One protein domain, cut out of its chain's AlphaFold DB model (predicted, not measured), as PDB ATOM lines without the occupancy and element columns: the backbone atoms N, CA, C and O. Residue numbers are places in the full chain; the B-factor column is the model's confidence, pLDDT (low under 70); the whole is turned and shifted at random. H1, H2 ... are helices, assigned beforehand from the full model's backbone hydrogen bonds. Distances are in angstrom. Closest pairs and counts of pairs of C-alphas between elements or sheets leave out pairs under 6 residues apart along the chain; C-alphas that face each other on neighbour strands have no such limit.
ATOM      1  N   VAL A  61     -95.283 -11.422  -6.597       83.62
ATOM      2  CA  VAL A  61     -96.337 -12.193  -5.913       83.62
ATOM      3  C   VAL A  61     -96.960 -11.430  -4.762       83.62
ATOM      4  O   VAL A  61     -98.178 -11.418  -4.635       83.62
ATOM      5  N   PHE A  62     -96.153 -10.769  -3.938       84.31
ATOM      6  CA  PHE A  62     -96.649 -10.037  -2.778       84.31
ATOM      7  C   PHE A  62     -97.564  -8.885  -3.205       84.31
ATOM      8  O   PHE A  62     -98.656  -8.728  -2.661       84.31
ATOM      9  N   LYS A  63     -97.187  -8.150  -4.261       83.56
ATOM     10  CA  LYS A  63     -98.031  -7.097  -4.852       83.56
ATOM     11  C   LYS A  63     -99.283  -7.678  -5.512       83.56
ATOM     12  O   LYS A  63    -100.368  -7.139  -5.335       83.56
ATOM     13  N   LEU A  64     -99.152  -8.805  -6.211       83.62
ATOM     14  CA  LEU A  64    -100.258  -9.480  -6.890       83.62
ATOM     15  C   LEU A  64    -101.306 -10.024  -5.910       83.62
ATOM     16  O   LEU A  64    -102.506  -9.952  -6.172       83.62
ATOM     17  N   LEU A  65    -100.856 -10.536  -4.765       85.06
ATOM     18  CA  LEU A  65    -101.708 -11.007  -3.675       85.06
ATOM     19  C   LEU A  65    -102.171  -9.874  -2.748       85.06
ATOM     20  O   LEU A  65    -103.022 -10.113  -1.892       85.06
ATOM     21  N   ASN A  66    -101.656  -8.653  -2.932       85.38
ATOM     22  CA  ASN A  66    -101.892  -7.486  -2.081       85.38
ATOM     23  C   ASN A  66    -101.540  -7.741  -0.600       85.38
ATOM     24  O   ASN A  66    -102.318  -7.480   0.321       85.38
ATOM     25  N   VAL A  67    -100.357  -8.313  -0.376       85.88
ATOM     26  CA  VAL A  67     -99.838  -8.734   0.930       85.88
ATOM     27  C   VAL A  67     -98.482  -8.056   1.176       85.88
ATOM     28  O   VAL A  67     -97.690  -7.947   0.240       85.88
ATOM     29  N   PRO A  68     -98.176  -7.593   2.406       83.62
ATOM     30  CA  PRO A  68     -96.848  -7.062   2.712       83.62
ATOM     31  C   PRO A  68     -95.774  -8.153   2.600       83.62
ATOM     32  O   PRO A  68     -96.038  -9.318   2.875       83.62
ATOM     33  N   ILE A  69     -94.545  -7.773   2.248       80.69
ATOM     34  CA  ILE A  69     -93.433  -8.725   2.055       80.69
ATOM     35  C   ILE A  69     -93.071  -9.470   3.344       80.69
ATOM     36  O   ILE A  69     -92.646 -10.614   3.270       80.69
ATOM     37  N   ASP A  70     -93.313  -8.881   4.519       81.38
ATOM     38  CA  ASP A  70     -93.098  -9.538   5.820       81.38
ATOM     39  C   ASP A  70     -94.311 -10.359   6.289       81.38
ATOM     40  O   ASP A  70     -94.444 -10.658   7.474       81.38
ATOM     41  N   ALA A  71     -95.261 -10.662   5.402       83.00
ATOM     42  CA  ALA A  71     -96.415 -11.445   5.802       83.00
ATOM     43  C   ALA A  71     -96.025 -12.856   6.232       83.00
ATOM     44  O   ALA A  71     -95.201 -13.522   5.596       83.00
ATOM     45  N   ASP A  72     -96.699 -13.276   7.298       87.25
ATOM     46  CA  ASP A  72     -96.697 -14.635   7.805       87.25
ATOM     47  C   ASP A  72     -97.386 -15.601   6.827       87.25
ATOM     48  O   ASP A  72     -98.274 -15.210   6.051       87.25
ATOM     49  N   ASP A  73     -97.015 -16.877   6.900       87.00
ATOM     50  CA  ASP A  73     -97.473 -17.925   5.983       87.00
ATOM     51  C   ASP A  73     -98.997 -18.091   6.036       87.00
ATOM     52  O   ASP A  73     -99.658 -18.332   5.022       87.00
ATOM     53  N   THR A  74     -99.598 -17.873   7.208       89.00
ATOM     54  CA  THR A  74    -101.055 -17.903   7.396       89.00
ATOM     55  C   THR A  74    -101.767 -16.829   6.566       89.00
ATOM     56  O   THR A  74    -102.752 -17.108   5.867       89.00
ATOM     57  N   ARG A  75    -101.248 -15.596   6.590       89.25
ATOM     58  CA  ARG A  75    -101.775 -14.451   5.838       89.25
ATOM     59  C   ARG A  75    -101.557 -14.639   4.343       89.25
ATOM     60  O   ARG A  75    -102.466 -14.345   3.562       89.25
ATOM     61  N   LEU A  76    -100.400 -15.170   3.960       89.81
ATOM     62  CA  LEU A  76    -100.067 -15.481   2.576       89.81
ATOM     63  C   LEU A  76    -101.017 -16.541   1.994       89.81
ATOM     64  O   LEU A  76    -101.628 -16.314   0.948       89.81
ATOM     65  N   ASN A  77    -101.243 -17.640   2.719       90.62
ATOM     66  CA  ASN A  77    -102.179 -18.701   2.336       90.62
ATOM     67  C   ASN A  77    -103.616 -18.175   2.185       90.62
ATOM     68  O   ASN A  77    -104.334 -18.541   1.248       90.62
ATOM     69  N   LYS A  78    -104.062 -17.302   3.098       92.19
ATOM     70  CA  LYS A  78    -105.397 -16.686   3.039       92.19
ATOM     71  C   LYS A  78    -105.556 -15.802   1.800       92.19
ATOM     72  O   LYS A  78    -106.578 -15.892   1.117       92.19
ATOM     73  N   ALA A  79    -104.553 -14.978   1.502       90.88
ATOM     74  CA  ALA A  79    -104.557 -14.104   0.335       90.88
ATOM     75  C   ALA A  79    -104.521 -14.897  -0.975       90.88
ATOM     76  O   ALA A  79    -105.310 -14.615  -1.876       90.88
ATOM     77  N   TRP A  80    -103.702 -15.951  -1.047       91.88
ATOM     78  CA  TRP A  80    -103.683 -16.871  -2.183       91.88
ATOM     79  C   TRP A  80    -105.053 -17.503  -2.431       91.88
ATOM     80  O   TRP A  80    -105.565 -17.432  -3.544       91.88
ATOM     81  N   LYS A  81    -105.711 -18.044  -1.397       91.44
ATOM     82  CA  LYS A  81    -107.065 -18.615  -1.531       91.44
ATOM     83  C   LYS A  81    -108.086 -17.583  -2.023       91.44
ATOM     84  O   LYS A  81    -108.970 -17.913  -2.813       91.44
ATOM     85  N   ALA A  82    -107.996 -16.336  -1.562       90.88
ATOM     86  CA  ALA A  82    -108.869 -15.258  -2.021       90.88
ATOM     87  C   ALA A  82    -108.615 -14.898  -3.495       90.88
ATOM     88  O   ALA A  82    -109.567 -14.838  -4.275       90.88
ATOM     89  N   TYR A  83    -107.347 -14.734  -3.883       89.50
ATOM     90  CA  TYR A  83    -106.931 -14.481  -5.264       89.50
ATOM     91  C   TYR A  83    -107.363 -15.621  -6.192       89.50
ATOM     92  O   TYR A  83    -107.985 -15.386  -7.229       89.50
ATOM     93  N   ALA A  84    -107.115 -16.865  -5.777       88.62
ATOM     94  CA  ALA A  84    -107.423 -18.046  -6.560       88.62
ATOM     95  C   ALA A  84    -108.925 -18.177  -6.828       88.62
ATOM     96  O   ALA A  84    -109.317 -18.374  -7.969       88.62
ATOM     97  N   ARG A  85    -109.787 -17.968  -5.822       88.19
ATOM     98  CA  ARG A  85    -111.253 -18.009  -6.003       88.19
ATOM     99  C   ARG A  85    -111.788 -16.960  -6.982       88.19
ATOM    100  O   ARG A  85    -112.844 -17.184  -7.576       88.19
ATOM    101  N   LYS A  86    -111.108 -15.819  -7.113       86.12
ATOM    102  CA  LYS A  86    -111.509 -14.719  -8.002       86.12
ATOM    103  C   LYS A  86    -111.021 -14.928  -9.436       86.12
ATOM    104  O   LYS A  86    -111.748 -14.617 -10.372       86.12
ATOM    105  N   ASN A  87    -109.805 -15.448  -9.588       85.06
ATOM    106  CA  ASN A  87    -109.101 -15.521 -10.869       85.06
ATOM    107  C   ASN A  87    -108.956 -16.953 -11.411       85.06
ATOM    108  O   ASN A  87    -108.215 -17.157 -12.367       85.06
ATOM    109  N   HIS A  88    -109.625 -17.939 -10.806       83.19
ATOM    110  CA  HIS A  88    -109.579 -19.332 -11.250       83.19
ATOM    111  C   HIS A  88    -110.001 -19.444 -12.724       83.19
ATOM    112  O   HIS A  88    -111.064 -18.914 -13.052       83.19
ATOM    113  N   PRO A  89    -109.247 -20.152 -13.591       81.62
ATOM    114  CA  PRO A  89    -109.512 -20.219 -15.034       81.62
ATOM    115  C   PRO A  89    -110.947 -20.651 -15.372       81.62
ATOM    116  O   PRO A  89    -111.547 -20.115 -16.295       81.62
ATOM    117  N   ASP A  90    -111.529 -21.528 -14.551       81.38
ATOM    118  CA  ASP A  90    -112.919 -21.997 -14.678       81.38
ATOM    119  C   ASP A  90    -113.977 -20.886 -14.491       81.38
ATOM    120  O   ASP A  90    -115.075 -20.948 -15.026       81.38
ATOM    121  N   ARG A  91    -113.653 -19.825 -13.739       77.69
ATOM    122  CA  ARG A  91    -114.575 -18.714 -13.438       77.69
ATOM    123  C   ARG A  91    -114.422 -17.509 -14.354       77.69
ATOM    124  O   ARG A  91    -115.360 -16.729 -14.479       77.69
ATOM    125  N   VAL A  92    -113.237 -17.296 -14.922       74.38
ATOM    126  CA  VAL A  92    -112.940 -16.082 -15.698       74.38
ATOM    127  C   VAL A  92    -113.230 -16.207 -17.197       74.38
ATOM    128  O   VAL A  92    -113.196 -15.188 -17.884       74.38
ATOM    129  N   GLY A  93    -113.609 -17.400 -17.675       63.38
ATOM    130  CA  GLY A  93    -113.946 -17.661 -19.079       63.38
ATOM    131  C   GLY A  93    -112.730 -17.595 -20.015       63.38
ATOM    132  O   GLY A  93    -111.696 -17.026 -19.668       63.38
ATOM    133  N   LEU A  94    -112.848 -18.160 -21.226       62.47
ATOM    134  CA  LEU A  94    -111.739 -18.286 -22.196       62.47
ATOM    135  C   LEU A  94    -111.084 -16.952 -22.615       62.47
ATOM    136  O   LEU A  94    -109.975 -16.959 -23.139       62.47
ATOM    137  N   ASN A  95    -111.744 -15.813 -22.382       61.19
ATOM    138  CA  ASN A  95    -111.285 -14.494 -22.830       61.19
ATOM    139  C   ASN A  95    -110.329 -13.792 -21.854       61.19
ATOM    140  O   ASN A  95    -109.835 -12.707 -22.162       61.19
ATOM    141  N   LYS A  96    -110.091 -14.354 -20.662       66.81
ATOM    142  CA  LYS A  96    -109.177 -13.762 -19.680       66.81
ATOM    143  C   LYS A  96    -107.835 -14.471 -19.710       66.81
ATOM    144  O   LYS A  96    -107.766 -15.694 -19.665       66.81
ATOM    145  N   ASP A  97    -106.781 -13.667 -19.744       69.19
ATOM    146  CA  ASP A  97    -105.402 -14.130 -19.801       69.19
ATOM    147  C   ASP A  97    -105.065 -15.025 -18.592       69.19
ATOM    148  O   ASP A  97    -104.899 -14.566 -17.457       69.19
ATOM    149  N   THR A  98    -105.012 -16.335 -18.832       77.38
ATOM    150  CA  THR A  98    -104.718 -17.359 -17.824       77.38
ATOM    151  C   THR A  98    -103.246 -17.374 -17.428       77.38
ATOM    152  O   THR A  98    -102.907 -17.914 -16.371       77.38
ATOM    153  N   THR A  99    -102.369 -16.730 -18.205       80.50
ATOM    154  CA  THR A  99    -100.924 -16.698 -17.943       80.50
ATOM    155  C   THR A  99    -100.605 -16.041 -16.602       80.50
ATOM    156  O   THR A  99     -99.790 -16.558 -15.839       80.50
ATOM    157  N   MET A 100    -101.320 -14.972 -16.238       79.44
ATOM    158  CA  MET A 100    -101.140 -14.278 -14.960       79.44
ATOM    159  C   MET A 100    -101.520 -15.152 -13.766       79.44
ATOM    160  O   MET A 100    -100.885 -15.081 -12.716       79.44
ATOM    161  N   PHE A 101    -102.539 -16.005 -13.910       84.62
ATOM    162  CA  PHE A 101    -102.908 -16.957 -12.866       84.62
ATOM    163  C   PHE A 101    -101.851 -18.055 -12.706       84.62
ATOM    164  O   PHE A 101    -101.485 -18.388 -11.578       84.62
ATOM    165  N   VAL A 102    -101.337 -18.590 -13.818       84.25
ATOM    166  CA  VAL A 102    -100.264 -19.597 -13.810       84.25
ATOM    167  C   VAL A 102     -99.006 -19.023 -13.159       84.25
ATOM    168  O   VAL A 102     -98.503 -19.607 -12.201       84.25
ATOM    169  N   HIS A 103     -98.573 -17.830 -13.572       83.69
ATOM    170  CA  HIS A 103     -97.434 -17.143 -12.964       83.69
ATOM    171  C   HIS A 103     -97.634 -16.865 -11.471       83.69
ATOM    172  O   HIS A 103     -96.709 -17.075 -10.681       83.69
ATOM    173  N   ALA A 104     -98.833 -16.435 -11.060       85.06
ATOM    174  CA  ALA A 104     -99.163 -16.234  -9.650       85.06
ATOM    175  C   ALA A 104     -99.024 -17.531  -8.846       85.06
ATOM    176  O   ALA A 104     -98.468 -17.522  -7.750       85.06
ATOM    177  N   ARG A 105     -99.520 -18.642  -9.402       88.06
ATOM    178  CA  ARG A 105     -99.484 -19.963  -8.772       88.06
ATOM    179  C   ARG A 105     -98.062 -20.466  -8.600       88.06
ATOM    180  O   ARG A 105     -97.702 -20.869  -7.499       88.06
ATOM    181  N   GLU A 106     -97.274 -20.448  -9.670       86.81
ATOM    182  CA  GLU A 106     -95.877 -20.893  -9.641       86.81
ATOM    183  C   GLU A 106     -95.078 -20.081  -8.629       86.81
ATOM    184  O   GLU A 106     -94.374 -20.622  -7.781       86.81
ATOM    185  N   SER A 107     -95.250 -18.765  -8.665       85.38
ATOM    186  CA  SER A 107     -94.499 -17.878  -7.797       85.38
ATOM    187  C   SER A 107     -94.949 -17.987  -6.332       85.38
ATOM    188  O   SER A 107     -94.113 -17.914  -5.436       85.38
ATOM    189  N   TYR A 108     -96.234 -18.252  -6.064       89.06
ATOM    190  CA  TYR A 108     -96.724 -18.595  -4.724       89.06
ATOM    191  C   TYR A 108     -96.118 -19.908  -4.198       89.06
ATOM    192  O   TYR A 108     -95.679 -19.969  -3.052       89.06
ATOM    193  N   GLN A 109     -96.038 -20.947  -5.037       87.81
ATOM    194  CA  GLN A 109     -95.417 -22.225  -4.665       87.81
ATOM    195  C   GLN A 109     -93.926 -22.075  -4.335       87.81
ATOM    196  O   GLN A 109     -93.400 -22.811  -3.503       87.81
ATOM    197  N   LEU A 110     -93.243 -21.125  -4.975       86.88
ATOM    198  CA  LEU A 110     -91.844 -20.822  -4.687       86.88
ATOM    199  C   LEU A 110     -91.665 -20.164  -3.318       86.88
ATOM    200  O   LEU A 110     -90.788 -20.572  -2.572       86.88
ATOM    201  N   ILE A 111     -92.484 -19.176  -2.963       88.12
ATOM    202  CA  ILE A 111     -92.308 -18.429  -1.705       88.12
ATOM    203  C   ILE A 111     -92.788 -19.180  -0.454       88.12
ATOM    204  O   ILE A 111     -92.543 -18.708   0.651       88.12
ATOM    205  N   GLN A 112     -93.464 -20.322  -0.620       88.00
ATOM    206  CA  GLN A 112     -93.921 -21.161   0.491       88.00
ATOM    207  C   GLN A 112     -92.759 -21.834   1.240       88.00
ATOM    208  O   GLN A 112     -92.871 -22.114   2.429       88.00
ATOM    209  N   ASP A 113     -91.646 -22.102   0.555       89.19
ATOM    210  CA  ASP A 113     -90.422 -22.616   1.170       89.19
ATOM    211  C   ASP A 113     -89.511 -21.432   1.552       89.19
ATOM    212  O   ASP A 113     -89.199 -20.606   0.684       89.19
ATOM    213  N   PRO A 114     -89.045 -21.327   2.813       88.88
ATOM    214  CA  PRO A 114     -88.206 -20.215   3.261       88.88
ATOM    215  C   PRO A 114     -86.902 -20.070   2.462       88.88
ATOM    216  O   PRO A 114     -86.460 -18.946   2.211       88.88
ATOM    217  N   VAL A 115     -86.288 -21.169   2.010       90.06
ATOM    218  CA  VAL A 115     -85.045 -21.117   1.221       90.06
ATOM    219  C   VAL A 115     -85.322 -20.533  -0.161       90.06
ATOM    220  O   VAL A 115     -84.598 -19.655  -0.644       90.06
ATOM    221  N   ARG A 116     -86.413 -20.977  -0.783       89.62
ATOM    222  CA  ARG A 116     -86.853 -20.499  -2.096       89.62
ATOM    223  C   ARG A 116     -87.374 -19.069  -2.045       89.62
ATOM    224  O   ARG A 116     -87.155 -18.334  -3.002       89.62
ATOM    225  N   ARG A 117     -87.974 -18.638  -0.932       89.25
ATOM    226  CA  ARG A 117     -88.363 -17.240  -0.688       89.25
ATOM    227  C   ARG A 117     -87.152 -16.311  -0.729       89.25
ATOM    228  O   ARG A 117     -87.178 -15.325  -1.459       89.25
ATOM    229  N   ILE A 118     -86.056 -16.665  -0.053       88.00
ATOM    230  CA  ILE A 118     -84.811 -15.876  -0.092       88.00
ATOM    231  C   ILE A 118     -84.220 -15.850  -1.511       88.00
ATOM    232  O   ILE A 118     -83.769 -14.805  -1.983       88.00
ATOM    233  N   ALA A 119     -84.227 -16.986  -2.215       89.56
ATOM    234  CA  ALA A 119     -83.775 -17.040  -3.605       89.56
ATOM    235  C   ALA A 119     -84.657 -16.176  -4.529       89.56
ATOM    236  O   ALA A 119     -84.133 -15.485  -5.404       89.56
ATOM    237  N   TYR A 120     -85.972 -16.168  -4.300       89.69
ATOM    238  CA  TYR A 120     -86.951 -15.375  -5.044       89.69
ATOM    239  C   TYR A 120     -86.743 -13.879  -4.823       89.69
ATOM    240  O   TYR A 120     -86.778 -13.106  -5.772       89.69
ATOM    241  N   GLU A 121     -86.461 -13.451  -3.595       87.69
ATOM    242  CA  GLU A 121     -86.155 -12.050  -3.296       87.69
ATOM    243  C   GLU A 121     -84.915 -11.553  -4.063       87.69
ATOM    244  O   GLU A 121     -84.898 -10.415  -4.540       87.69
ATOM    245  N   ARG A 122     -83.894 -12.407  -4.231       87.75
ATOM    246  CA  ARG A 122     -82.621 -12.056  -4.890       87.75
ATOM    247  C   ARG A 122     -82.675 -12.117  -6.414       87.75
ATOM    248  O   ARG A 122     -82.214 -11.187  -7.066       87.75
ATOM    249  N   PHE A 123     -83.214 -13.197  -6.972       88.44
ATOM    250  CA  PHE A 123     -83.192 -13.461  -8.417       88.44
ATOM    251  C   PHE A 123     -84.549 -13.239  -9.101       88.44
ATOM    252  O   PHE A 123     -84.620 -13.162 -10.324       88.44
ATOM    253  N   GLY A 124     -85.630 -13.102  -8.334       88.06
ATOM    254  CA  GLY A 124     -86.975 -12.910  -8.862       88.06
ATOM    255  C   GLY A 124     -87.586 -14.192  -9.441       88.06
ATOM    256  O   GLY A 124     -87.224 -15.300  -9.040       88.06
ATOM    257  N   PRO A 125     -88.531 -14.077 -10.390       84.81
ATOM    258  CA  PRO A 125     -89.288 -15.217 -10.914       84.81
ATOM    259  C   PRO A 125     -88.458 -16.203 -11.750       84.81
ATOM    260  O   PRO A 125     -88.919 -17.314 -12.007       84.81
ATOM    261  N   SER A 126     -87.223 -15.861 -12.140       84.38
ATOM    262  CA  SER A 126     -86.346 -16.763 -12.903       84.38
ATOM    263  C   SER A 126     -86.016 -18.058 -12.155       84.38
ATOM    264  O   SER A 126     -85.704 -19.065 -12.789       84.38
ATOM    265  N   ILE A 127     -86.131 -18.067 -10.821       88.31
ATOM    266  CA  ILE A 127     -85.889 -19.266 -10.012       88.31
ATOM    267  C   ILE A 127     -86.882 -20.399 -10.304       88.31
ATOM    268  O   ILE A 127     -86.568 -21.554 -10.027       88.31
ATOM    269  N   ALA A 128     -88.055 -20.104 -10.886       85.75
ATOM    270  CA  ALA A 128     -89.059 -21.112 -11.248       85.75
ATOM    271  C   ALA A 128     -88.501 -22.162 -12.222       85.75
ATOM    272  O   ALA A 128     -88.916 -23.322 -12.224       85.75
ATOM    273  N   GLN A 129     -87.518 -21.761 -13.029       87.62
ATOM    274  CA  GLN A 129     -86.847 -22.624 -13.997       87.62
ATOM    275  C   GLN A 129     -85.769 -23.507 -13.344       87.62
ATOM    276  O   GLN A 129     -85.312 -24.477 -13.947       87.62
ATOM    277  N   TRP A 130     -85.341 -23.205 -12.114       89.38
ATOM    278  CA  TRP A 130     -84.218 -23.866 -11.442       89.38
ATOM    279  C   TRP A 130     -84.710 -24.990 -10.522       89.38
ATOM    280  O   TRP A 130     -84.537 -24.959  -9.306       89.38
ATOM    281  N   ARG A 131     -85.338 -26.007 -11.125       85.00
ATOM    282  CA  ARG A 131     -85.989 -27.116 -10.400       85.00
ATOM    283  C   ARG A 131     -85.028 -28.010  -9.607       85.00
ATOM    284  O   ARG A 131     -85.456 -28.640  -8.648       85.00
ATOM    285  N   HIS A 132     -83.756 -28.066 -10.001       86.19
ATOM    286  CA  HIS A 132     -82.738 -28.919  -9.373       86.19
ATOM    287  C   HIS A 132     -82.035 -28.270  -8.169       86.19
ATOM    288  O   HIS A 132     -81.191 -28.904  -7.542       86.19
ATOM    289  N   CYS A 133     -82.348 -27.013  -7.849       87.88
ATOM    290  CA  CYS A 133     -81.753 -26.308  -6.720       87.88
ATOM    291  C   CYS A 133     -82.574 -26.565  -5.451       87.88
ATOM    292  O   CYS A 133     -83.799 -26.438  -5.466       87.88
ATOM    293  N   ILE A 134     -81.898 -26.915  -4.354       87.50
ATOM    294  CA  ILE A 134     -82.539 -27.152  -3.052       87.50
ATOM    295  C   ILE A 134     -81.971 -26.178  -2.029       87.50
ATOM    296  O   ILE A 134     -82.718 -25.478  -1.350       87.50
ATOM    297  N   THR A 135     -80.644 -26.091  -1.940       90.69
ATOM    298  CA  THR A 135     -79.981 -25.212  -0.978       90.69
ATOM    299  C   THR A 135     -79.778 -23.814  -1.552       90.69
ATOM    300  O   THR A 135     -79.637 -23.632  -2.762       90.69
ATOM    301  N   LEU A 136     -79.678 -22.804  -0.678       87.12
ATOM    302  CA  LEU A 136     -79.372 -21.426  -1.087       87.12
ATOM    303  C   LEU A 136     -78.076 -21.337  -1.915       87.12
ATOM    304  O   LEU A 136     -77.985 -20.537  -2.846       87.12
ATOM    305  N   GLN A 137     -77.083 -22.174  -1.604       88.94
ATOM    306  CA  GLN A 137     -75.823 -22.217  -2.345       88.94
ATOM    307  C   GLN A 137     -76.019 -22.688  -3.788       88.94
ATOM    308  O   GLN A 137     -75.386 -22.138  -4.686       88.94
ATOM    309  N   ASP A 138     -76.913 -23.647  -4.028       90.94
ATOM    310  CA  ASP A 138     -77.214 -24.135  -5.377       90.94
ATOM    311  C   ASP A 138     -77.869 -23.040  -6.221       90.94
ATOM    312  O   ASP A 138     -77.496 -22.845  -7.379       90.94
ATOM    313  N   TYR A 139     -78.782 -22.264  -5.622       89.94
ATOM    314  CA  TYR A 139     -79.393 -21.101  -6.273       89.94
ATOM    315  C   TYR A 139     -78.342 -20.047  -6.648       89.94
ATOM    316  O   TYR A 139     -78.339 -19.549  -7.774       89.94
ATOM    317  N   ILE A 140     -77.405 -19.739  -5.743       88.81
ATOM    318  CA  ILE A 140     -76.329 -18.774  -6.016       88.81
ATOM    319  C   ILE A 140     -75.393 -19.294  -7.114       88.81
ATOM    320  O   ILE A 140     -75.111 -18.564  -8.061       88.81
ATOM    321  N   LYS A 141     -74.950 -20.556  -7.040       89.94
ATOM    322  CA  LYS A 141     -74.083 -21.176  -8.059       89.94
ATOM    323  C   LYS A 141     -74.742 -21.206  -9.436       89.94
ATOM    324  O   LYS A 141     -74.051 -21.057 -10.440       89.94
ATOM    325  N   ARG A 142     -76.067 -21.371  -9.498       91.81
ATOM    326  CA  ARG A 142     -76.818 -21.370 -10.757       91.81
ATOM    327  C   ARG A 142     -77.023 -19.967 -11.330       91.81
ATOM    328  O   ARG A 142     -76.953 -19.816 -12.553       91.81
ATOM    329  N   GLY A 143     -77.294 -18.982 -10.472       87.62
ATOM    330  CA  GLY A 143     -77.607 -17.606 -10.864       87.62
ATOM    331  C   GLY A 143     -76.383 -16.735 -11.152       87.62
ATOM    332  O   GLY A 143     -76.399 -15.945 -12.094       87.62
ATOM    333  N   LEU A 144     -75.297 -16.903 -10.393       88.69
ATOM    334  CA  LEU A 144     -74.096 -16.067 -10.488       88.69
ATOM    335  C   LEU A 144     -73.432 -16.074 -11.881       88.69
ATOM    336  O   LEU A 144     -73.062 -14.996 -12.347       88.69
ATOM    337  N   PRO A 145     -73.319 -17.211 -12.602       90.75
ATOM    338  CA  PRO A 145     -72.745 -17.220 -13.947       90.75
ATOM    339  C   PRO A 145     -73.530 -16.373 -14.951       90.75
ATOM    340  O   PRO A 145     -72.929 -15.746 -15.818       90.75
ATOM    341  N   ALA A 146     -74.862 -16.315 -14.836       87.88
ATOM    342  CA  ALA A 146     -75.686 -15.498 -15.727       87.88
ATOM    343  C   ALA A 146     -75.428 -13.999 -15.506       87.88
ATOM    344  O   ALA A 146     -75.243 -13.254 -16.468       87.88
ATOM    345  N   VAL A 147     -75.335 -13.584 -14.238       89.38
ATOM    346  CA  VAL A 147     -74.967 -12.214 -13.850       89.38
ATOM    347  C   VAL A 147     -73.563 -11.877 -14.356       89.38
ATOM    348  O   VAL A 147     -73.360 -10.853 -15.004       89.38
ATOM    349  N   PHE A 148     -72.599 -12.774 -14.140       91.12
ATOM    350  CA  PHE A 148     -71.228 -12.596 -14.617       91.12
ATOM    351  C   PHE A 148     -71.161 -12.420 -16.138       91.12
ATOM    352  O   PHE A 148     -70.518 -11.487 -16.612       91.12
ATOM    353  N   MET A 149     -71.855 -13.269 -16.904       92.69
ATOM    354  CA  MET A 149     -71.876 -13.178 -18.366       92.69
ATOM    355  C   MET A 149     -72.488 -11.865 -18.856       92.69
ATOM    356  O   MET A 149     -71.954 -11.259 -19.784       92.69
ATOM    357  N   TYR A 150     -73.557 -11.387 -18.215       90.56
ATOM    358  CA  TYR A 150     -74.144 -10.080 -18.516       90.56
ATOM    359  C   TYR A 150     -73.134  -8.937 -18.320       90.56
ATOM    360  O   TYR A 150     -72.952  -8.100 -19.211       90.56
ATOM    361  N   TYR A 151     -72.430  -8.924 -17.186       92.88
ATOM    362  CA  TYR A 151     -71.440  -7.893 -16.882       92.88
ATOM    363  C   TYR A 151     -70.196  -7.981 -17.760       92.88
ATOM    364  O   TYR A 151     -69.713  -6.950 -18.224       92.88
ATOM    365  N   LEU A 152     -69.701  -9.188 -18.031       95.19
ATOM    366  CA  LEU A 152     -68.574  -9.415 -18.926       95.19
ATOM    367  C   LEU A 152     -68.901  -8.929 -20.342       95.19
ATOM    368  O   LEU A 152     -68.134  -8.160 -20.917       95.19
ATOM    369  N   ALA A 153     -70.061  -9.315 -20.881       93.94
ATOM    370  CA  ALA A 153     -70.507  -8.872 -22.198       93.94
ATOM    371  C   ALA A 153     -70.648  -7.345 -22.265       93.94
ATOM    372  O   ALA A 153     -70.188  -6.717 -23.220       93.94
ATOM    373  N   THR A 154     -71.224  -6.734 -21.226       91.62
ATOM    374  CA  THR A 154     -71.365  -5.276 -21.131       91.62
ATOM    375  C   THR A 154     -70.003  -4.584 -21.059       91.62
ATOM    376  O   THR A 154     -69.761  -3.638 -21.804       91.62
ATOM    377  N   PHE A 155     -69.079  -5.081 -20.236       94.31
ATOM    378  CA  PHE A 155     -67.726  -4.538 -20.113       94.31
ATOM    379  C   PHE A 155     -66.961  -4.604 -21.438       94.31
ATOM    380  O   PHE A 155     -66.407  -3.598 -21.881       94.31
ATOM    381  N   VAL A 156     -66.984  -5.761 -22.109       94.50
ATOM    382  CA  VAL A 156     -66.346  -5.950 -23.420       94.50
ATOM    383  C   VAL A 156     -66.972  -5.023 -24.460       94.50
ATOM    384  O   VAL A 156     -66.246  -4.352 -25.188       94.50
ATOM    385  N   SER A 157     -68.302  -4.912 -24.497       90.31
ATOM    386  CA  SER A 157     -69.008  -3.998 -25.402       90.31
ATOM    387  C   SER A 157     -68.594  -2.538 -25.185       90.31
ATOM    388  O   SER A 157     -68.281  -1.830 -26.144       90.31
ATOM    389  N   MET A 158     -68.528  -2.095 -23.927       88.56
ATOM    390  CA  MET A 158     -68.095  -0.742 -23.572       88.56
ATOM    391  C   MET A 158     -66.627  -0.497 -23.929       88.56
ATOM    392  O   MET A 158     -66.289   0.571 -24.437       88.56
ATOM    393  N   MET A 159     -65.761  -1.487 -23.705       90.19
ATOM    394  CA  MET A 159     -64.347  -1.420 -24.063       90.19
ATOM    395  C   MET A 159     -64.170  -1.289 -25.577       90.19
ATOM    396  O   MET A 159     -63.509  -0.357 -26.028       90.19
ATOM    397  N   VAL A 160     -64.827  -2.146 -26.362       90.75
ATOM    398  CA  VAL A 160     -64.822  -2.093 -27.832       90.75
ATOM    399  C   VAL A 160     -65.322  -0.733 -28.324       90.75
ATOM    400  O   VAL A 160     -64.629  -0.061 -29.086       90.75
ATOM    401  N   MET A 161     -66.472  -0.261 -27.832       85.81
ATOM    402  CA  MET A 161     -67.002   1.059 -28.196       85.81
ATOM    403  C   MET A 161     -66.050   2.207 -27.833       85.81
ATOM    404  O   MET A 161     -65.961   3.186 -28.575       85.81
ATOM    405  N   SER A 162     -65.303   2.088 -26.732       86.19
ATOM    406  CA  SER A 162     -64.313   3.087 -26.323       86.19
ATOM    407  C   SER A 162     -63.071   3.135 -27.216       86.19
ATOM    408  O   SER A 162     -62.410   4.175 -27.244       86.19
ATOM    409  N   LEU A 163     -62.740   2.051 -27.922       85.12
ATOM    410  CA  LEU A 163     -61.594   2.001 -28.835       85.12
ATOM    411  C   LEU A 163     -61.916   2.648 -30.186       85.12
ATOM    412  O   LEU A 163     -61.095   3.387 -30.721       85.12
ATOM    413  N   PHE A 164     -63.120   2.411 -30.716       81.44
ATOM    414  CA  PHE A 164     -63.503   2.874 -32.055       81.44
ATOM    415  C   PHE A 164     -64.096   4.287 -32.087       81.44
ATOM    416  O   PHE A 164     -64.026   4.959 -33.114       81.44
ATOM    417  N   ASN A 165     -64.697   4.763 -30.992       78.12
ATOM    418  CA  ASN A 165     -65.466   6.004 -31.003       78.12
ATOM    419  C   ASN A 165     -64.807   7.100 -30.144       78.12
ATOM    420  O   ASN A 165     -64.829   7.057 -28.913       78.12
ATOM    421  N   ALA A 166     -64.277   8.144 -30.793       71.19
ATOM    422  CA  ALA A 166     -63.630   9.281 -30.127       71.19
ATOM    423  C   ALA A 166     -64.568  10.050 -29.172       71.19
ATOM    424  O   ALA A 166     -64.140  10.511 -28.112       71.19
ATOM    425  N   SER A 167     -65.863  10.128 -29.496       69.94
ATOM    426  CA  SER A 167     -66.883  10.693 -28.599       69.94
ATOM    427  C   SER A 167     -67.088   9.811 -27.360       69.94
ATOM    428  O   SER A 167     -67.249  10.301 -26.235       69.94
ATOM    429  N   TYR A 168     -67.001   8.490 -27.539       78.31
ATOM    430  CA  TYR A 168     -67.053   7.535 -26.437       78.31
ATOM    431  C   TYR A 168     -65.825   7.655 -25.531       78.31
ATOM    432  O   TYR A 168     -65.984   7.668 -24.313       78.31
ATOM    433  N   LYS A 169     -64.626   7.856 -26.092       78.25
ATOM    434  CA  LYS A 169     -63.380   8.036 -25.327       78.25
ATOM    435  C   LYS A 169     -63.455   9.199 -24.330       78.25
ATOM    436  O   LYS A 169     -63.058   9.039 -23.181       78.25
ATOM    437  N   SER A 170     -64.025  10.340 -24.727       79.06
ATOM    438  CA  SER A 170     -64.173  11.505 -23.835       79.06
ATOM    439  C   SER A 170     -65.119  11.259 -22.653       79.06
ATOM    440  O   SER A 170     -65.028  11.957 -21.647       79.06
ATOM    441  N   THR A 171     -66.043  10.307 -22.777       84.75
ATOM    442  CA  THR A 171     -67.059   9.985 -21.760       84.75
ATOM    443  C   THR A 171     -66.815   8.627 -21.093       84.75
ATOM    444  O   THR A 171     -67.570   8.227 -20.208       84.75
ATOM    445  N   ALA A 172     -65.738   7.933 -21.476       85.56
ATOM    446  CA  ALA A 172     -65.430   6.579 -21.038       85.56
ATOM    447  C   ALA A 172     -65.281   6.496 -19.516       85.56
ATOM    448  O   ALA A 172     -65.920   5.653 -18.895       85.56
ATOM    449  N   TYR A 173     -64.524   7.412 -18.901       88.19
ATOM    450  CA  TYR A 173     -64.310   7.426 -17.449       88.19
ATOM    451  C   TYR A 173     -65.630   7.457 -16.655       88.19
ATOM    452  O   TYR A 173     -65.840   6.654 -15.743       88.19
ATOM    453  N   THR A 174     -66.561   8.332 -17.039       87.75
ATOM    454  CA  THR A 174     -67.880   8.432 -16.397       87.75
ATOM    455  C   THR A 174     -68.706   7.162 -16.602       87.75
ATOM    456  O   THR A 174     -69.386   6.705 -15.691       87.75
ATOM    457  N   ARG A 175     -68.640   6.549 -17.786       89.38
ATOM    458  CA  ARG A 175     -69.396   5.324 -18.068       89.38
ATOM    459  C   ARG A 175     -68.849   4.113 -17.315       89.38
ATOM    460  O   ARG A 175     -69.632   3.369 -16.729       89.38
ATOM    461  N   PHE A 176     -67.529   3.934 -17.285       91.94
ATOM    462  CA  PHE A 176     -66.892   2.849 -16.535       91.94
ATOM    463  C   PHE A 176     -67.107   3.001 -15.026       91.94
ATOM    464  O   PHE A 176     -67.418   2.018 -14.361       91.94
ATOM    465  N   SER A 177     -67.028   4.217 -14.479       91.38
ATOM    466  CA  SER A 177     -67.337   4.445 -13.059       91.38
ATOM    467  C   SER A 177     -68.794   4.110 -12.716       91.38
ATOM    468  O   SER A 177     -69.027   3.400 -11.740       91.38
ATOM    469  N   LEU A 178     -69.767   4.513 -13.545       92.38
ATOM    470  CA  LEU A 178     -71.173   4.113 -13.378       92.38
ATOM    471  C   LEU A 178     -71.365   2.592 -13.462       92.38
ATOM    472  O   LEU A 178     -72.142   2.030 -12.695       92.38
ATOM    473  N   PHE A 179     -70.649   1.923 -14.367       93.69
ATOM    474  CA  PHE A 179     -70.668   0.466 -14.498       93.69
ATOM    475  C   PHE A 179     -70.142  -0.237 -13.237       93.69
ATOM    476  O   PHE A 179     -70.817  -1.114 -12.701       93.69
ATOM    477  N   PHE A 180     -68.982   0.170 -12.711       93.94
ATOM    478  CA  PHE A 180     -68.431  -0.427 -11.490       93.94
ATOM    479  C   PHE A 180     -69.270  -0.099 -10.246       93.94
ATOM    480  O   PHE A 180     -69.445  -0.958  -9.379       93.94
ATOM    481  N   ALA A 181     -69.856   1.099 -10.166       92.81
ATOM    482  CA  ALA A 181     -70.795   1.459  -9.102       92.81
ATOM    483  C   ALA A 181     -72.056   0.575  -9.128       92.81
ATOM    484  O   ALA A 181     -72.518   0.096  -8.093       92.81
ATOM    485  N   MET A 182     -72.580   0.296 -10.320       91.56
ATOM    486  CA  MET A 182     -73.682  -0.641 -10.514       91.56
ATOM    487  C   MET A 182     -73.297  -2.072 -10.116       91.56
ATOM    488  O   MET A 182     -74.023  -2.694  -9.346       91.56
ATOM    489  N   LEU A 183     -72.158  -2.577 -10.598       92.81
ATOM    490  CA  LEU A 183     -71.671  -3.927 -10.297       92.81
ATOM    491  C   LEU A 183     -71.503  -4.147  -8.790       92.81
ATOM    492  O   LEU A 183     -71.947  -5.154  -8.243       92.81
ATOM    493  N   THR A 184     -70.874  -3.191  -8.105       91.06
ATOM    494  CA  THR A 184     -70.662  -3.260  -6.652       91.06
ATOM    495  C   THR A 184     -71.978  -3.217  -5.880       91.06
ATOM    496  O   THR A 184     -72.149  -3.976  -4.925       91.06
ATOM    497  N   THR A 185     -72.937  -2.398  -6.318       88.62
ATOM    498  CA  THR A 185     -74.271  -2.332  -5.706       88.62
ATOM    499  C   THR A 185     -75.054  -3.628  -5.921       88.62
ATOM    500  O   THR A 185     -75.680  -4.121  -4.986       88.62
ATOM    501  N   GLU A 186     -74.993  -4.233  -7.108       90.94
ATOM    502  CA  GLU A 186     -75.666  -5.508  -7.384       90.94
ATOM    503  C   GLU A 186     -75.065  -6.658  -6.570       90.94
ATOM    504  O   GLU A 186     -75.797  -7.401  -5.918       90.94
ATOM    505  N   LEU A 187     -73.733  -6.753  -6.504       88.81
ATOM    506  CA  LEU A 187     -73.049  -7.725  -5.644       88.81
ATOM    507  C   LEU A 187     -73.412  -7.535  -4.166       88.81
ATOM    508  O   LEU A 187     -73.590  -8.515  -3.436       88.81
ATOM    509  N   HIS A 188     -73.569  -6.287  -3.718       88.06
ATOM    510  CA  HIS A 188     -74.041  -5.993  -2.370       88.06
ATOM    511  C   HIS A 188     -75.480  -6.483  -2.153       88.06
ATOM    512  O   HIS A 188     -75.732  -7.163  -1.165       88.06
ATOM    513  N   LEU A 189     -76.402  -6.214  -3.081       86.62
ATOM    514  CA  LEU A 189     -77.805  -6.649  -2.995       86.62
ATOM    515  C   LEU A 189     -77.976  -8.173  -3.086       86.62
ATOM    516  O   LEU A 189     -78.899  -8.730  -2.495       86.62
ATOM    517  N   LEU A 190     -77.078  -8.862  -3.795       85.25
ATOM    518  CA  LEU A 190     -77.074 -10.323  -3.882       85.25
ATOM    519  C   LEU A 190     -76.515 -10.998  -2.631       85.25
ATOM    520  O   LEU A 190     -76.831 -12.162  -2.394       85.25
ATOM    521  N   THR A 191     -75.686 -10.316  -1.839       82.50
ATOM    522  CA  THR A 191     -75.025 -10.893  -0.654       82.50
ATOM    523  C   THR A 191     -75.641 -10.429   0.661       82.50
ATOM    524  O   THR A 191     -75.693 -11.204   1.617       82.50
ATOM    525  N   ARG A 192     -76.128  -9.189   0.716       82.25
ATOM    526  CA  ARG A 192     -76.585  -8.495   1.922       82.25
ATOM    527  C   ARG A 192     -77.978  -7.882   1.726       82.25
ATOM    528  O   ARG A 192     -78.388  -7.615   0.599       82.25
ATOM    529  N   PRO A 193     -78.727  -7.661   2.822       79.00
ATOM    530  CA  PRO A 193     -80.029  -7.007   2.753       79.00
ATOM    531  C   PRO A 193     -79.909  -5.558   2.269       79.00
ATOM    532  O   PRO A 193     -78.880  -4.907   2.442       79.00
ATOM    533  N   ILE A 194     -81.004  -5.038   1.712       77.31
ATOM    534  CA  ILE A 194     -81.062  -3.705   1.100       77.31
ATOM    535  C   ILE A 194     -80.640  -2.624   2.112       77.31
ATOM    536  O   ILE A 194     -81.276  -2.538   3.177       77.31
ATOM    537  N   PRO A 195     -79.643  -1.780   1.774       75.88
ATOM    538  CA  PRO A 195     -79.208  -0.657   2.599       75.88
ATOM    539  C   PRO A 195     -80.354   0.291   2.956       75.88
ATOM    540  O   PRO A 195     -81.239   0.541   2.140       75.88
ATOM    541  N   GLY A 196     -80.306   0.896   4.145       70.25
ATOM    542  CA  GLY A 196     -81.343   1.830   4.603       70.25
ATOM    543  C   GLY A 196     -81.565   3.026   3.668       70.25
ATOM    544  O   GLY A 196     -82.706   3.423   3.453       70.25
ATOM    545  N   PHE A 197     -80.508   3.550   3.034       71.75
ATOM    546  CA  PHE A 197     -80.627   4.691   2.116       71.75
ATOM    547  C   PHE A 197     -81.444   4.362   0.854       71.75
ATOM    548  O   PHE A 197     -82.185   5.206   0.362       71.75
ATOM    549  N   LEU A 198     -81.381   3.115   0.369       66.25
ATOM    550  CA  LEU A 198     -82.194   2.636  -0.756       66.25
ATOM    551  C   LEU A 198     -83.670   2.457  -0.372       66.25
ATOM    552  O   LEU A 198     -84.533   2.468  -1.244       66.25
ATOM    553  N   ARG A 199     -83.976   2.339   0.929       63.38
ATOM    554  CA  ARG A 199     -85.354   2.289   1.449       63.38
ATOM    555  C   ARG A 199     -85.992   3.678   1.571       63.38
ATOM    556  O   ARG A 199     -87.213   3.766   1.605       63.38
ATOM    557  N   LEU A 200     -85.191   4.748   1.620       52.81
ATOM    558  CA  LEU A 200     -85.661   6.133   1.779       52.81
ATOM    559  C   LEU A 200     -86.315   6.697   0.503       52.81
ATOM    560  O   LEU A 200     -87.081   7.650   0.574       52.81
ATOM    561  N   LEU A 201     -86.079   6.077  -0.657       58.84
ATOM    562  CA  LEU A 201     -86.589   6.502  -1.970       58.84
ATOM    563  C   LEU A 201     -88.102   6.246  -2.192       58.84
ATOM    564  O   LEU A 201     -88.567   6.207  -3.327       58.84
ATOM    565  N   GLY A 202     -88.885   6.106  -1.115       53.44
ATOM    566  CA  GLY A 202     -90.348   6.250  -1.133       53.44
ATOM    567  C   GLY A 202     -91.162   5.063  -1.655       53.44
ATOM    568  O   GLY A 202     -92.378   5.180  -1.781       53.44
ATOM    569  N   VAL A 203     -90.546   3.911  -1.931       55.66
ATOM    570  CA  VAL A 203     -91.266   2.692  -2.339       55.66
ATOM    571  C   VAL A 203     -91.381   1.751  -1.142       55.66
ATOM    572  O   VAL A 203     -90.385   1.442  -0.490       55.66
ATOM    573  N   ALA A 204     -92.598   1.291  -0.843       57.69
ATOM    574  CA  ALA A 204     -92.856   0.292   0.191       57.69
ATOM    575  C   ALA A 204     -91.957  -0.938  -0.030       57.69
ATOM    576  O   ALA A 204     -92.152  -1.665  -0.999       57.69
ATOM    577  N   LYS A 205     -90.950  -1.112   0.844       69.88
ATOM    578  CA  LYS A 205     -89.983  -2.229   0.912       69.88
ATOM    579  C   LYS A 205     -89.750  -2.930  -0.446       69.88
ATOM    580  O   LYS A 205     -90.282  -4.012  -0.647       69.88
ATOM    581  N   PRO A 206     -88.992  -2.357  -1.397       76.69
ATOM    582  CA  PRO A 206     -88.752  -3.027  -2.675       76.69
ATOM    583  C   PRO A 206     -87.955  -4.321  -2.462       76.69
ATOM    584  O   PRO A 206     -87.155  -4.403  -1.532       76.69
ATOM    585  N   MET A 207     -88.157  -5.331  -3.309       80.62
ATOM    586  CA  MET A 207     -87.362  -6.568  -3.244       80.62
ATOM    587  C   MET A 207     -86.019  -6.390  -3.968       80.62
ATOM    588  O   MET A 207     -85.956  -5.595  -4.910       80.62
ATOM    589  N   PRO A 208     -84.946  -7.109  -3.581       85.94
ATOM    590  CA  PRO A 208     -83.625  -6.944  -4.189       85.94
ATOM    591  C   PRO A 208     -83.630  -7.008  -5.723       85.94
ATOM    592  O   PRO A 208     -83.073  -6.116  -6.358       85.94
ATOM    593  N   PHE A 209     -84.324  -7.975  -6.333       86.56
ATOM    594  CA  PHE A 209     -84.393  -8.056  -7.799       86.56
ATOM    595  C   PHE A 209     -85.111  -6.855  -8.444       86.56
ATOM    596  O   PHE A 209     -84.758  -6.450  -9.551       86.56
ATOM    597  N   GLU A 210     -86.115  -6.272  -7.774       84.31
ATOM    598  CA  GLU A 210     -86.827  -5.090  -8.281       84.31
ATOM    599  C   GLU A 210     -85.880  -3.886  -8.307       84.31
ATOM    600  O   GLU A 210     -85.855  -3.135  -9.281       84.31
ATOM    601  N   VAL A 211     -85.062  -3.743  -7.259       84.06
ATOM    602  CA  VAL A 211     -84.032  -2.701  -7.167       84.06
ATOM    603  C   VAL A 211     -82.956  -2.904  -8.230       84.06
ATOM    604  O   VAL A 211     -82.587  -1.941  -8.894       84.06
ATOM    605  N   ILE A 212     -82.480  -4.138  -8.430       87.12
ATOM    606  CA  ILE A 212     -81.476  -4.460  -9.456       87.12
ATOM    607  C   ILE A 212     -82.000  -4.092 -10.844       87.12
ATOM    608  O   ILE A 212     -81.339  -3.372 -11.590       87.12
ATOM    609  N   SER A 213     -83.222  -4.514 -11.173       85.06
ATOM    610  CA  SER A 213     -83.794  -4.250 -12.491       85.06
ATOM    611  C   SER A 213     -84.062  -2.760 -12.725       85.06
ATOM    612  O   SER A 213     -83.812  -2.247 -13.815       85.06
ATOM    613  N   PHE A 214     -84.493  -2.035 -11.689       84.12
ATOM    614  CA  PHE A 214     -84.572  -0.576 -11.731       84.12
ATOM    615  C   PHE A 214     -83.200   0.062 -11.972       84.12
ATOM    616  O   PHE A 214     -83.064   0.944 -12.819       84.12
ATOM    617  N   MET A 215     -82.173  -0.408 -11.264       85.56
ATOM    618  CA  MET A 215     -80.813   0.104 -11.382       85.56
ATOM    619  C   MET A 215     -80.265  -0.099 -12.801       85.56
ATOM    620  O   MET A 215     -79.727   0.854 -13.362       85.56
ATOM    621  N   HIS A 216     -80.455  -1.281 -13.411       88.12
ATOM    622  CA  HIS A 216     -80.126  -1.565 -14.825       88.12
ATOM    623  C   HIS A 216     -80.750  -0.547 -15.777       88.12
ATOM    624  O   HIS A 216     -80.071  -0.017 -16.658       88.12
ATOM    625  N   THR A 217     -82.015  -0.209 -15.560       84.44
ATOM    626  CA  THR A 217     -82.732   0.763 -16.389       84.44
ATOM    627  C   THR A 217     -82.220   2.184 -16.193       84.44
ATOM    628  O   THR A 217     -81.975   2.884 -17.174       84.44
ATOM    629  N   VAL A 218     -81.970   2.599 -14.949       85.00
ATOM    630  CA  VAL A 218     -81.366   3.906 -14.650       85.00
ATOM    631  C   VAL A 218     -79.976   4.019 -15.272       85.00
ATOM    632  O   VAL A 218     -79.658   5.031 -15.891       85.00
ATOM    633  N   TRP A 219     -79.149   2.982 -15.174       88.81
ATOM    634  CA  TRP A 219     -77.826   2.966 -15.797       88.81
ATOM    635  C   TRP A 219     -77.898   3.064 -17.316       88.81
ATOM    636  O   TRP A 219     -77.152   3.849 -17.906       88.81
ATOM    637  N   LEU A 220     -78.806   2.323 -17.958       85.50
ATOM    638  CA  LEU A 220     -79.013   2.419 -19.401       85.50
ATOM    639  C   LEU A 220     -79.408   3.851 -19.790       85.50
ATOM    640  O   LEU A 220     -78.853   4.412 -20.733       85.50
ATOM    641  N   MET A 221     -80.298   4.479 -19.020       83.94
ATOM    642  CA  MET A 221     -80.729   5.864 -19.234       83.94
ATOM    643  C   MET A 221     -79.605   6.870 -19.065       83.94
ATOM    644  O   MET A 221     -79.453   7.754 -19.903       83.94
ATOM    645  N   LEU A 222     -78.793   6.727 -18.019       87.31
ATOM    646  CA  LEU A 222     -77.621   7.573 -17.818       87.31
ATOM    647  C   LEU A 222     -76.641   7.415 -18.984       87.31
ATOM    648  O   LEU A 222     -76.130   8.411 -19.493       87.31
ATOM    649  N   ASN A 223     -76.433   6.194 -19.481       85.19
ATOM    650  CA  ASN A 223     -75.581   5.953 -20.645       85.19
ATOM    651  C   ASN A 223     -76.134   6.595 -21.926       85.19
ATOM    652  O   ASN A 223     -75.360   7.207 -22.667       85.19
ATOM    653  N   ILE A 224     -77.448   6.511 -22.163       81.81
ATOM    654  CA  ILE A 224     -78.129   7.185 -23.281       81.81
ATOM    655  C   ILE A 224     -77.989   8.706 -23.150       81.81
ATOM    656  O   ILE A 224     -77.587   9.373 -24.104       81.81
ATOM    657  N   ALA A 225     -78.255   9.256 -21.965       83.81
ATOM    658  CA  ALA A 225     -78.149  10.685 -21.699       83.81
ATOM    659  C   ALA A 225     -76.723  11.193 -21.960       83.81
ATOM    660  O   ALA A 225     -76.535  12.179 -22.672       83.81
ATOM    661  N   ILE A 226     -75.706  10.472 -21.478       84.38
ATOM    662  CA  ILE A 226     -74.295  10.788 -21.734       84.38
ATOM    663  C   ILE A 226     -73.975  10.688 -23.232       84.38
ATOM    664  O   ILE A 226     -73.261  11.536 -23.761       84.38
ATOM    665  N   ALA A 227     -74.496   9.679 -23.938       80.19
ATOM    666  CA  ALA A 227     -74.273   9.520 -25.378       80.19
ATOM    667  C   ALA A 227     -74.856  10.669 -26.207       80.19
ATOM    668  O   ALA A 227     -74.222  11.107 -27.164       80.19
ATOM    669  N   GLN A 228     -76.022  11.187 -25.828       77.88
ATOM    670  CA  GLN A 228     -76.694  12.249 -26.576       77.88
ATOM    671  C   GLN A 228     -76.214  13.654 -26.198       77.88
ATOM    672  O   GLN A 228     -76.165  14.537 -27.056       77.88
ATOM    673  N   LEU A 229     -75.828  13.870 -24.936       75.44
ATOM    674  CA  LEU A 229     -75.355  15.166 -24.442       75.44
ATOM    675  C   LEU A 229     -73.839  15.359 -24.623       75.44
ATOM    676  O   LEU A 229     -73.383  16.494 -24.768       75.44
ATOM    677  N   GLY A 230     -73.063  14.270 -24.653       70.94
ATOM    678  CA  GLY A 230     -71.598  14.286 -24.730       70.94
ATOM    679  C   GLY A 230     -71.018  15.034 -25.940       70.94
ATOM    680  O   GLY A 230     -70.223  15.954 -25.737       70.94
ATOM    681  N   PRO A 231     -71.421  14.718 -27.188       67.56
ATOM    682  CA  PRO A 231     -70.894  15.385 -28.381       67.56
ATOM    683  C   PRO A 231     -71.110  16.906 -28.362       67.56
ATOM    684  O   PRO A 231     -70.213  17.671 -28.695       67.56
ATOM    685  N   ILE A 232     -72.285  17.344 -27.907       60.56
ATOM    686  CA  ILE A 232     -72.721  18.746 -27.957       60.56
ATOM    687  C   ILE A 232     -71.972  19.592 -26.917       60.56
ATOM    688  O   ILE A 232     -71.585  20.731 -27.190       60.56
TER     689      ILE A 232
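What this domain is: This is residues 61 to 232 of the 299 residues of the protein "Chaperone protein DnaJ" of Wallemia ichthyophaga (strain EXF-994 / CBS 113033) (UniProt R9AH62). A head of short helices, H1, H2 and H4 with H3 at its edge, is joined by the kinked H5 to a long arm, in which H6, H7 and H9 run lengthwise side by side, alternating in direction, with H7 touching both others. The small H8 lies in the loop between H7 and H9 and touches no helix. The printed part has 172 residues with nine named helices, H1 to H9 in order, and no named strand: all helix. It is loose and elongated, with a radius of gyration of the C-alphas of 20.0 A and spans of 60 by 39 by 33 A.

Where its parts are: H1, residues 61 to 65, begins at C-alpha 61 (-96.337, -12.193, -5.913). H2 is residues 73 to 87, 20.6 A long, H3 residues 89 to 92, and H4 residues 99 to 111, 18.5 A. H5 is residues 114 to 129, with a kink of 124 degrees near residue 123. H6, residues 136 to 164, is 42.4 A long, and H7, residues 166 to 191, is 37.5 A, with a kink of 52 degrees near residue 173. H8 is residues 196 to 199. H9, residues 208 to 232, spans 36.7 A and ends at C-alpha 232 (-72.721, 18.746, -27.957).

How they stand to each other: H4 and H5 are the hub, touching three helices each. H1 touches H2, closest at the C-alphas of Leu 65 and Ala 79, 5.8 A. H2 and H4 only just touch, with 3 pairs of C-alphas within 8 A, closest Asn 87 and Phe 101 at 6.7 A, at a shallow tilt of 11 degrees, opposite ways. H4 and H5 form a helical hairpin, with the C-alphas of Ile 111 and Arg 117 closest at 4.2 A. H5 touches H9 with residues 121 to 124 alone, closest at the C-alphas of Arg 122 and Phe 209, 5.3 A. H6 and H7 form a hairpin at a shallow tilt of 7 degrees, with the C-alphas of Ser 162 and Lys 169 closest at 5.1 A. H7 and H9 run opposite ways at 9 degrees, a shallow tilt, with the C-alphas of Leu 189 and Pro 208 closest at 5.9 A. H6 and H9 are apart. Every O i to N i+4 pair is within hydrogen-bond range in H1, H2 and H4; the counts are 7 of 12 in H5, 23 of 25 in H6, 19 of 22 in H7 and 19 of 21 in H9, while H3 and H8 are too short for such a pair.

The domain as a whole: The farthest C-alphas, of Arg 91 and Ala 166, are 60.5 A apart. The printed part has no cut and no long link. Mean pLDDT of the printed part is 84.0; residues 93 to 97, 167, 198 to 205 and 231 to 232 are under 70.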